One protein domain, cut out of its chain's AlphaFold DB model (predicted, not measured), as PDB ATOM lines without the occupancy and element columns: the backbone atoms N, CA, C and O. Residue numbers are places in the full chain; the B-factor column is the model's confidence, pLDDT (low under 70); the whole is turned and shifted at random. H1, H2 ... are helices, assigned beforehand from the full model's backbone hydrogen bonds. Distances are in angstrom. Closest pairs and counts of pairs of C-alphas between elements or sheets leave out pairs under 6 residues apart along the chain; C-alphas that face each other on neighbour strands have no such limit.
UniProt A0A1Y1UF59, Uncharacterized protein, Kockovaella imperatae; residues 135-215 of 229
ATOM      1  N   LEU A 135     104.864 153.995 156.002       90.88
ATOM      2  CA  LEU A 135     104.287 153.608 154.719       90.88
ATOM      3  C   LEU A 135     102.766 153.411 154.799       90.88
ATOM      4  O   LEU A 135     102.029 153.977 153.994       90.88
ATOM      5  N   THR A 136     102.265 152.652 155.778       92.44
ATOM      6  CA  THR A 136     100.823 152.373 155.885       92.44
ATOM      7  C   THR A 136     100.038 153.591 156.349       92.44
ATOM      8  O   THR A 136      98.952 153.835 155.825       92.44
ATOM      9  N   SER A 137     100.595 154.405 157.250       90.56
ATOM     10  CA  SER A 137      99.999 155.688 157.643       90.56
ATOM     11  C   SER A 137      99.860 156.630 156.440       90.56
ATOM     12  O   SER A 137      98.776 157.160 156.191       90.56
ATOM     13  N   THR A 138     100.912 156.767 155.626       88.94
ATOM     14  CA  THR A 138     100.881 157.555 154.388       88.94
ATOM     15  C   THR A 138      99.833 157.028 153.408       88.94
ATOM     16  O   THR A 138      99.032 157.809 152.896       88.94
ATOM     17  N   LEU A 139      99.765 155.713 153.181       89.44
ATOM     18  CA  LEU A 139      98.769 155.127 152.279       89.44
ATOM     19  C   LEU A 139      97.332 155.313 152.786       89.44
ATOM     20  O   LEU A 139      96.437 155.574 151.981       89.44
ATOM     21  N   TYR A 140      97.096 155.252 154.102       90.62
ATOM     22  CA  TYR A 140      95.788 155.583 154.672       90.62
ATOM     23  C   TYR A 140      95.424 157.050 154.449       90.62
ATOM     24  O   TYR A 140      94.272 157.346 154.139       90.62
ATOM     25  N   GLN A 141      96.380 157.975 154.561       88.06
ATOM     26  CA  GLN A 141      96.126 159.386 154.262       88.06
ATOM     27  C   GLN A 141      95.754 159.605 152.795       88.06
ATOM     28  O   GLN A 141      94.814 160.355 152.527       88.06
ATOM     29  N   VAL A 142      96.436 158.931 151.863       87.00
ATOM     30  CA  VAL A 142      96.083 158.973 150.435       87.00
ATOM     31  C   VAL A 142      94.675 158.415 150.232       87.00
ATOM     32  O   VAL A 142      93.822 159.125 149.708       87.00
ATOM     33  N   GLN A 143      94.388 157.209 150.741       88.62
ATOM     34  CA  GLN A 143      93.064 156.577 150.649       88.62
ATOM     35  C   GLN A 143      91.942 157.483 151.175       88.62
ATOM     36  O   GLN A 143      90.897 157.627 150.544       88.62
ATOM     37  N   ASN A 144      92.157 158.107 152.334       88.25
ATOM     38  CA  ASN A 144      91.168 158.974 152.970       88.25
ATOM     39  C   ASN A 144      90.998 160.309 152.233       88.25
ATOM     40  O   ASN A 144      89.913 160.885 152.267       88.25
ATOM     41  N   SER A 145      92.051 160.803 151.578       84.62
ATOM     42  CA  SER A 145      92.013 162.069 150.836       84.62
ATOM     43  C   SER A 145      91.367 161.910 149.462       84.62
ATOM     44  O   SER A 145      90.628 162.792 149.033       84.62
ATOM     45  N   THR A 146      91.617 160.793 148.777       83.94
ATOM     46  CA  THR A 146      91.080 160.526 147.433       83.94
ATOM     47  C   THR A 146      89.729 159.811 147.461       83.94
ATOM     48  O   THR A 146      89.016 159.788 146.457       83.94
ATOM     49  N   GLY A 147      89.375 159.189 148.590       84.06
ATOM     50  CA  GLY A 147      88.217 158.301 148.699       84.06
ATOM     51  C   GLY A 147      88.364 156.999 147.898       84.06
ATOM     52  O   GLY A 147      87.386 156.267 147.753       84.06
ATOM     53  N   GLN A 148      89.557 156.710 147.363       83.75
ATOM     54  CA  GLN A 148      89.846 155.525 146.555       83.75
ATOM     55  C   GLN A 148      90.600 154.487 147.374       83.75
ATOM     56  O   GLN A 148      91.555 154.816 148.072       83.75
ATOM     57  N   GLN A 149      90.206 153.219 147.258       87.25
ATOM     58  CA  GLN A 149      90.942 152.138 147.908       87.25
ATOM     59  C   GLN A 149      92.323 151.966 147.270       87.25
ATOM     60  O   GLN A 149      92.444 151.910 146.048       87.25
ATOM     61  N   ILE A 150      93.350 151.810 148.105       88.25
ATOM     62  CA  ILE A 150      94.698 151.466 147.644       88.25
ATOM     63  C   ILE A 150      94.728 149.975 147.321       88.25
ATOM     64  O   ILE A 150      94.762 149.149 148.227       88.25
ATOM     65  N   THR A 151      94.689 149.622 146.044       88.38
ATOM     66  CA  THR A 151      94.702 148.231 145.572       88.38
ATOM     67  C   THR A 151      96.113 147.764 145.203       88.38
ATOM     68  O   THR A 151      97.060 148.550 145.142       88.38
ATOM     69  N   THR A 152      96.262 146.478 144.885       81.31
ATOM     70  CA  THR A 152      97.490 145.942 144.277       81.31
ATOM     71  C   THR A 152      97.830 146.650 142.972       81.31
ATOM     72  O   THR A 152      98.977 147.028 142.774       81.31
ATOM     73  N   SER A 153      96.829 146.922 142.126       77.50
ATOM     74  CA  SER A 153      97.031 147.654 140.871       77.50
ATOM     75  C   SER A 153      97.559 149.070 141.099       77.50
ATOM     76  O   SER A 153      98.415 149.518 140.347       77.50
ATOM     77  N   PHE A 154      97.106 149.753 142.156       81.50
ATOM     78  CA  PHE A 154      97.646 151.060 142.532       81.50
ATOM     79  C   PHE A 154      99.141 150.967 142.871       81.50
ATOM     80  O   PHE A 154      99.932 151.770 142.376       81.50
ATOM     81  N   LEU A 155      99.540 149.976 143.679       76.69
ATOM     82  CA  LEU A 155     100.946 149.775 144.040       76.69
ATOM     83  C   LEU A 155     101.801 149.403 142.825       76.69
ATOM     84  O   LEU A 155     102.889 149.949 142.667       76.69
ATOM     85  N   THR A 156     101.309 148.531 141.942       71.06
ATOM     86  CA  THR A 156     102.021 148.164 140.711       71.06
ATOM     87  C   THR A 156     102.205 149.371 139.792       71.06
ATOM     88  O   THR A 156     103.311 149.598 139.316       71.06
ATOM     89  N   SER A 157     101.169 150.195 139.591       71.12
ATOM     90  CA  SER A 157     101.270 151.442 138.817       71.12
ATOM     91  C   SER A 157     102.280 152.423 139.419       71.12
ATOM     92  O   SER A 157     103.069 153.026 138.692       71.12
ATOM     93  N   LEU A 158     102.305 152.543 140.750       73.44
ATOM     94  CA  LEU A 158     103.278 153.378 141.450       73.44
ATOM     95  C   LEU A 158     104.715 152.880 141.242       73.44
ATOM     96  O   LEU A 158     105.591 153.675 140.910       73.44
ATOM     97  N   LEU A 159     104.951 151.574 141.398       67.00
ATOM     98  CA  LEU A 159     106.266 150.952 141.200       67.00
ATOM     99  C   LEU A 159     106.732 151.032 139.743       67.00
ATOM    100  O   LEU A 159     107.906 151.275 139.485       67.00
ATOM    101  N   ALA A 160     105.808 150.889 138.794       63.66
ATOM    102  CA  ALA A 160     106.068 151.058 137.370       63.66
ATOM    103  C   ALA A 160     106.218 152.534 136.950       63.66
ATOM    104  O   ALA A 160     106.406 152.810 135.765       63.66
ATOM    105  N   GLY A 161     106.090 153.491 137.878       59.59
ATOM    106  CA  GLY A 161     106.245 154.920 137.604       59.59
ATOM    107  C   GLY A 161     105.252 155.466 136.573       59.59
ATOM    108  O   GLY A 161     105.572 156.417 135.861       59.59
ATOM    109  N   SER A 162     104.072 154.856 136.440       53.84
ATOM    110  CA  SER A 162     103.111 155.189 135.387       53.84
ATOM    111  C   SER A 162     101.659 155.163 135.874       53.84
ATOM    112  O   SER A 162     101.264 154.342 136.699       53.84
ATOM    113  N   GLY A 163     100.835 156.064 135.328       59.06
ATOM    114  CA  GLY A 163      99.374 156.021 135.450       59.06
ATOM    115  C   GLY A 163      98.766 156.782 136.634       59.06
ATOM    116  O   GLY A 163      99.339 157.736 137.159       59.06
ATOM    117  N   ASP A 164      97.567 156.346 137.030       60.03
ATOM    118  CA  ASP A 164      96.683 157.016 137.998       60.03
ATOM    119  C   ASP A 164      97.215 157.019 139.445       60.03
ATOM    120  O   ASP A 164      96.776 157.816 140.273       60.03
ATOM    121  N   GLY A 165      98.167 156.137 139.771       61.06
ATOM    122  CA  GLY A 165      98.747 156.055 141.116       61.06
ATOM    123  C   GLY A 165      99.577 157.288 141.480       61.06
ATOM    124  O   GLY A 165      99.440 157.831 142.577       61.06
ATOM    125  N   LEU A 166     100.390 157.774 140.536       66.56
ATOM    126  CA  LEU A 166     101.185 158.989 140.724       66.56
ATOM    127  C   LEU A 166     100.295 160.231 140.809       66.56
ATOM    128  O   LEU A 166     100.488 161.041 141.708       66.56
ATOM    129  N   SER A 167      99.263 160.339 139.969       68.88
ATOM    130  CA  SER A 167      98.367 161.503 139.978       68.88
ATOM    131  C   SER A 167      97.543 161.613 141.271       68.88
ATOM    132  O   SER A 167      97.325 162.711 141.784       68.88
ATOM    133  N   GLN A 168      97.124 160.487 141.859       68.81
ATOM    134  CA  GLN A 168      96.457 160.467 143.169       68.81
ATOM    135  C   GLN A 168      97.388 160.898 144.310       68.81
ATOM    136  O   GLN A 168      96.977 161.602 145.241       68.81
ATOM    137  N   ILE A 169      98.658 160.505 144.230       71.19
ATOM    138  CA  ILE A 169      99.685 160.929 145.180       71.19
ATOM    139  C   ILE A 169      99.998 162.424 145.002       71.19
ATOM    140  O   ILE A 169     100.024 163.146 145.997       71.19
ATOM    141  N   GLU A 170     100.119 162.922 143.770       72.06
ATOM    142  CA  GLU A 170     100.310 164.345 143.429       72.06
ATOM    143  C   GLU A 170      99.179 165.243 143.954       72.06
ATOM    144  O   GLU A 170      99.426 166.308 144.530       72.06
ATOM    145  N   GLN A 171      97.922 164.803 143.835       71.25
ATOM    146  CA  GLN A 171      96.786 165.525 144.421       71.25
ATOM    147  C   GLN A 171      96.893 165.606 145.946       71.25
ATOM    148  O   GLN A 171      96.635 166.654 146.546       71.25
ATOM    149  N   THR A 172      97.321 164.516 146.584       74.94
ATOM    150  CA  THR A 172      97.506 164.487 148.038       74.94
ATOM    151  C   THR A 172      98.704 165.351 148.453       74.94
ATOM    152  O   THR A 172      98.619 166.050 149.467       74.94
ATOM    153  N   PHE A 173      99.772 165.408 147.644       73.88
ATOM    154  CA  PHE A 173     100.901 166.326 147.837       73.88
ATOM    155  C   PHE A 173     100.454 167.779 147.827       73.88
ATOM    156  O   PHE A 173     100.760 168.498 148.770       73.88
ATOM    157  N   SER A 174      99.656 168.179 146.836       72.12
ATOM    158  CA  SER A 174      99.186 169.563 146.671       72.12
ATOM    159  C   SER A 174      98.409 170.089 147.885       72.12
ATOM    160  O   SER A 174      98.353 171.291 148.126       72.12
ATOM    161  N   SER A 175      97.824 169.190 148.684       77.06
ATOM    162  CA  SER A 175      97.115 169.540 149.920       77.06
ATOM    163  C   SER A 175      98.027 169.757 151.139       77.06
ATOM    164  O   SER A 175      97.531 170.071 152.220       77.06
ATOM    165  N   GLY A 176      99.339 169.528 151.008       79.38
ATOM    166  CA  GLY A 176     100.318 169.580 152.101       79.38
ATOM    167  C   GLY A 176     100.216 168.424 153.101       79.38
ATOM    168  O   GLY A 176     101.058 168.297 153.986       79.38
ATOM    169  N   ARG A 177      99.219 167.538 152.972       80.25
ATOM    170  CA  ARG A 177      98.966 166.442 153.925       80.25
ATOM    171  C   ARG A 177     100.098 165.424 153.984       80.25
ATOM    172  O   ARG A 177     100.328 164.833 155.029       80.25
ATOM    173  N   LEU A 178     100.835 165.267 152.887       84.50
ATOM    174  CA  LEU A 178     101.993 164.379 152.822       84.50
ATOM    175  C   LEU A 178     103.289 165.026 153.331       84.50
ATOM    176  O   LEU A 178     104.301 164.338 153.406       84.50
ATOM    177  N   CYS A 179     103.284 166.296 153.744       87.50
ATOM    178  CA  CYS A 179     104.449 166.969 154.321       87.50
ATOM    179  C   CYS A 179     104.683 166.532 155.775       87.50
ATOM    180  O   CYS A 179     104.544 167.305 156.718       87.50
ATOM    181  N   THR A 180     105.016 165.256 155.956       86.94
ATOM    182  CA  THR A 180     105.202 164.614 157.262       86.94
ATOM    183  C   THR A 180     106.619 164.070 157.401       86.94
ATOM    184  O   THR A 180     107.268 163.744 156.404       86.94
ATOM    185  N   GLY A 181     107.081 163.883 158.641       86.50
ATOM    186  CA  GLY A 181     108.360 163.212 158.909       86.50
ATOM    187  C   GLY A 181     108.431 161.794 158.327       86.50
ATOM    188  O   GLY A 181     109.497 161.352 157.904       86.50
ATOM    189  N   CYS A 182     107.291 161.108 158.214       88.50
ATOM    190  CA  CYS A 182     107.209 159.793 157.586       88.50
ATOM    191  C   CYS A 182     107.521 159.828 156.089       88.50
ATOM    192  O   CYS A 182     108.354 159.062 155.615       88.50
ATOM    193  N   VAL A 183     106.891 160.742 155.350       87.88
ATOM    194  CA  VAL A 183     107.155 160.901 153.913       87.88
ATOM    195  C   VAL A 183     108.577 161.396 153.678       87.88
ATOM    196  O   VAL A 183     109.224 160.932 152.745       87.88
ATOM    197  N   LYS A 184     109.096 162.263 154.556       86.94
ATOM    198  CA  LYS A 184     110.497 162.690 154.520       86.94
ATOM    199  C   LYS A 184     111.454 161.508 154.671       86.94
ATOM    200  O   LYS A 184     112.337 161.347 153.842       86.94
ATOM    201  N   THR A 185     111.231 160.652 155.668       86.88
ATOM    202  CA  THR A 185     112.068 159.464 155.906       86.88
ATOM    203  C   THR A 185     112.043 158.517 154.705       86.88
ATOM    204  O   THR A 185     113.087 158.053 154.259       86.88
ATOM    205  N   ILE A 186     110.860 158.258 154.135       87.12
ATOM    206  CA  ILE A 186     110.723 157.421 152.932       87.12
ATOM    207  C   ILE A 186     111.459 158.053 151.743       87.12
ATOM    208  O   ILE A 186     112.143 157.350 151.003       87.12
ATOM    209  N   TYR A 187     111.339 159.372 151.566       86.06
ATOM    210  CA  TYR A 187     112.033 160.104 150.509       86.06
ATOM    211  C   TYR A 187     113.556 160.026 150.663       86.06
ATOM    212  O   TYR A 187     114.231 159.705 149.693       86.06
ATOM    213  N   GLU A 188     114.094 160.247 151.863       87.50
ATOM    214  CA  GLU A 188     115.535 160.145 152.138       87.50
ATOM    215  C   GLU A 188     116.072 158.756 151.763       87.50
ATOM    216  O   GLU A 188     117.028 158.659 150.997       87.50
ATOM    217  N   GLN A 189     115.384 157.685 152.172       88.19
ATOM    218  CA  GLN A 189     115.759 156.317 151.792       88.19
ATOM    219  C   GLN A 189     115.680 156.073 150.281       88.19
ATOM    220  O   GLN A 189     116.525 155.381 149.714       88.19
ATOM    221  N   ALA A 190     114.677 156.643 149.611       84.06
ATOM    222  CA  ALA A 190     114.559 156.537 148.163       84.06
ATOM    223  C   ALA A 190     115.730 157.232 147.452       84.06
ATOM    224  O   ALA A 190     116.257 156.691 146.481       84.06
ATOM    225  N   VAL A 191     116.170 158.400 147.931       85.62
ATOM    226  CA  VAL A 191     117.308 159.103 147.327       85.62
ATOM    227  C   VAL A 191     118.641 158.418 147.643       85.62
ATOM    228  O   VAL A 191     119.490 158.339 146.755       85.62
ATOM    229  N   ASP A 192     118.806 157.856 148.842       85.44
ATOM    230  CA  ASP A 192     119.975 157.033 149.181       85.44
ATOM    231  C   ASP A 192     120.067 155.787 148.285       85.44
ATOM    232  O   ASP A 192     121.155 155.417 147.838       85.44
ATOM    233  N   ALA A 193     118.924 155.176 147.957       82.81
ATOM    234  CA  ALA A 193     118.848 154.092 146.982       82.81
ATOM    235  C   ALA A 193     119.145 154.579 145.552       82.81
ATOM    236  O   ALA A 193     119.884 153.939 144.807       82.81
ATOM    237  N   ASN A 194     118.588 155.722 145.146       80.69
ATOM    238  CA  ASN A 194     118.780 156.285 143.815       80.69
ATOM    239  C   ASN A 194     118.842 157.816 143.853       80.69
ATOM    240  O   ASN A 194     117.821 158.510 143.836       80.69
ATOM    241  N   SER A 195     120.059 158.350 143.762       83.44
ATOM    242  CA  SER A 195     120.319 159.792 143.819       83.44
ATOM    243  C   SER A 195     119.623 160.597 142.717       83.44
ATOM    244  O   SER A 195     119.452 161.809 142.842       83.44
ATOM    245  N   SER A 196     119.193 159.957 141.623       81.12
ATOM    246  CA  SER A 196     118.440 160.623 140.550       81.12
ATOM    247  C   SER A 196     117.077 161.129 141.027       81.12
ATOM    248  O   SER A 196     116.562 162.109 140.482       81.12
ATOM    249  N   ILE A 197     116.511 160.516 142.075       79.62
ATOM    250  CA  ILE A 197     115.235 160.924 142.676       79.62
ATOM    251  C   ILE A 197     115.322 162.348 143.231       79.62
ATOM    252  O   ILE A 197     114.339 163.081 143.121       79.62
ATOM    253  N   ALA A 198     116.493 162.795 143.698       82.56
ATOM    254  CA  ALA A 198     116.719 164.172 144.154       82.56
ATOM    255  C   ALA A 198     116.354 165.233 143.099       82.56
ATOM    256  O   ALA A 198     115.958 166.343 143.435       82.56
ATOM    257  N   ASN A 199     116.459 164.883 141.813       79.81
ATOM    258  CA  ASN A 199     116.204 165.786 140.688       79.81
ATOM    259  C   ASN A 199     114.854 165.523 139.991       79.81
ATOM    260  O   ASN A 199     114.547 166.150 138.968       79.81
ATOM    261  N   SER A 200     114.057 164.593 140.521       80.00
ATOM    262  CA  SER A 200     112.768 164.184 139.959       80.00
ATOM    263  C   SER A 200     111.686 165.264 140.099       80.00
ATOM    264  O   SER A 200     111.833 166.234 140.846       80.00
ATOM    265  N   ALA A 201     110.570 165.090 139.382       79.50
ATOM    266  CA  ALA A 201     109.377 165.919 139.567       79.50
ATOM    267  C   ALA A 201     108.862 165.840 141.015       79.50
ATOM    268  O   ALA A 201     108.646 166.873 141.635       79.50
ATOM    269  N   ILE A 202     108.835 164.636 141.597       77.19
ATOM    270  CA  ILE A 202     108.419 164.401 142.988       77.19
ATOM    271  C   ILE A 202     109.272 165.215 143.971       77.19
ATOM    272  O   ILE A 202     108.732 165.831 144.884       77.19
ATOM    273  N   ALA A 203     110.594 165.270 143.781       81.31
ATOM    274  CA  ALA A 203     111.468 166.078 144.632       81.31
ATOM    275  C   ALA A 203     111.163 167.580 144.530       81.31
ATOM    276  O   ALA A 203     111.146 168.282 145.542       81.31
ATOM    277  N   LYS A 204     110.880 168.073 143.319       82.19
ATOM    278  CA  LYS A 204     110.480 169.470 143.099       82.19
ATOM    279  C   LYS A 204     109.130 169.765 143.743       82.19
ATOM    280  O   LYS A 204     109.002 170.787 144.407       82.19
ATOM    281  N   ASP A 205     108.160 168.868 143.616       81.69
ATOM    282  CA  ASP A 205     106.820 169.042 144.184       81.69
ATOM    283  C   ASP A 205     106.837 168.987 145.714       81.69
ATOM    284  O   ASP A 205     106.209 169.823 146.369       81.69
ATOM    285  N   LEU A 206     107.634 168.080 146.289       83.44
ATOM    286  CA  LEU A 206     107.919 168.035 147.722       83.44
ATOM    287  C   LEU A 206     108.588 169.325 148.197       83.44
ATOM    288  O   LEU A 206     108.143 169.912 149.177       83.44
ATOM    289  N   SER A 207     109.609 169.812 147.491       85.81
ATOM    290  CA  SER A 207     110.270 171.075 147.839       85.81
ATOM    291  C   SER A 207     109.322 172.273 147.754       85.81
ATOM    292  O   SER A 207     109.368 173.156 148.608       85.81
ATOM    293  N   ASN A 208     108.478 172.327 146.723       85.81
ATOM    294  CA  ASN A 208     107.554 173.438 146.496       85.81
ATOM    295  C   ASN A 208     106.413 173.448 147.517       85.81
ATOM    296  O   ASN A 208     105.980 174.519 147.937       85.81
ATOM    297  N   THR A 209     105.936 172.269 147.919       87.69
ATOM    298  CA  THR A 209     104.761 172.140 148.788       87.69
ATOM    299  C   THR A 209     105.133 172.050 150.266       87.69
ATOM    300  O   THR A 209     104.497 172.681 151.105       87.69
ATOM    301  N   CYS A 210     106.178 171.288 150.593       86.75
ATOM    302  CA  CYS A 210     106.627 171.039 151.964       86.75
ATOM    303  C   CYS A 210     107.779 171.956 152.404       86.75
ATOM    304  O   CYS A 210     108.167 171.937 153.572       86.75
ATOM    305  N   GLY A 211     108.310 172.766 151.485       86.38
ATOM    306  CA  GLY A 211     109.442 173.661 151.708       86.38
ATOM    307  C   GLY A 211     110.789 173.007 151.395       86.38
ATOM    308  O   GLY A 211     110.958 171.792 151.490       86.38
ATOM    309  N   SER A 212     111.786 173.829 151.057       80.62
ATOM    310  CA  SER A 212     113.125 173.351 150.684       80.62
ATOM    311  C   SER A 212     113.807 172.550 151.795       80.62
ATOM    312  O   SER A 212     114.456 171.551 151.508       80.62
ATOM    313  N   SER A 213     113.573 172.894 153.068       80.88
ATOM    314  CA  SER A 213     114.085 172.158 154.238       80.88
ATOM    315  C   SER A 213     113.579 170.715 154.348       80.88
ATOM    316  O   SER A 213     114.105 169.938 155.148       80.88
ATOM    317  N   PHE A 214     112.544 170.349 153.585       82.44
ATOM    318  CA  PHE A 214     112.040 168.981 153.516       82.44
ATOM    319  C   PHE A 214     113.006 168.057 152.765       82.44
ATOM    320  O   PHE A 214     113.187 166.917 153.181       82.44
ATOM    321  N   ILE A 215     113.657 168.566 151.712       80.50
ATOM    322  CA  ILE A 215     114.586 167.803 150.862       80.50
ATOM    323  C   ILE A 215     116.072 168.102 151.156       80.50
ATOM    324  O   ILE A 215     116.951 167.412 150.652       80.50
TER     325      ILE A 215
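What this domain is: This is residues 135 to 215 of the 229 residues of an uncharacterized protein of Kockovaella imperatae (UniProt A0A1Y1UF59). Two small helical lobes stand side by side: in the first, H1 and H2 are set crosswise to H3, H2 near its first residues and H1 near its last; in the second, H4 and H6 run in roughly opposite ways with short H5 between them at one end. The lobes meet where the last residues of H3 come to those of H6 and where the first residues of H1 come to H4, and a gap is left between H2 and H5. The printed part has 81 residues with six named helices, H1 to H6 in chain order, and no named strand; the class is all helix. The whole is compact, with a radius of gyration of the C-alphas of 12.1 A and spans of 31 by 24 by 19 A.

How they stand to each other: H1, residues 135 to 146, touches H3, residues 164 to 174, with residues 142 to 146 alone; the closest C-alphas, of Val 142 and Thr 172, are 6.2 A apart, and the lines are about perpendicular at 87 degrees. With residues 135 to 138 alone H1 touches H4, residues 181 to 193, at a steep tilt of 63 degrees, opposite ways; the closest C-alphas, of Thr 138 and Val 183, are 7.1 A apart. H2, residues 152 to 159, touches H3, with the C-alphas of Leu 158 and Gly 165 closest at 5.3 A; at 71 degrees the two are only just about perpendicular. H3 is the hub, touching three helices; the third is H6, residues 201 to 210, at a shallow tilt of 26 degrees, the same way, with the C-alphas of Ser 174 and Thr 209 closest at 6.5 A. H4 and H5, residues 195 to 199, only just touch, with 3 pairs of C-alphas within 8 A, and only at the corner; Val 191 and Ile 197 have the closest C-alphas, 5.4 A apart. H5 and H6 are close but not clearly touching, and H4 and H6 are near each other. H2 and H5 are apart, as are H2 and H6. In H1, H2, H3, H4 and H6 every O i to N i+4 pair is within hydrogen-bond range; in H5 0 of 1 is, beside 2 of 2 O i to N i+3 pairs.

Where its parts are: H1 begins at C-alpha 135, (104.287, 153.608, 154.719), and is 16.6 A long from first to last C-alpha. H2 measures 10.6 A and H3 15.5 A. H4, the longest helix with 13 residues, runs 18.3 A from C-alpha 181 at (108.360, 163.212, 158.909). H5 measures 7.9 A; H6 measures 13.7 A and ends at C-alpha 210, (106.627, 171.039, 151.964).

The domain as a whole: The two C-alphas farthest apart, those of Ser 153 and Ser 213, are 32.7 A apart. The printed part has no cut. The link from H3 to H4 is short, with 6 residues, and the other links are tight. The mean pLDDT of the printed part is 80.5; residues 159 to 168, of which 159 belongs to H2 and 164 to 168 belong to H3, are under 70.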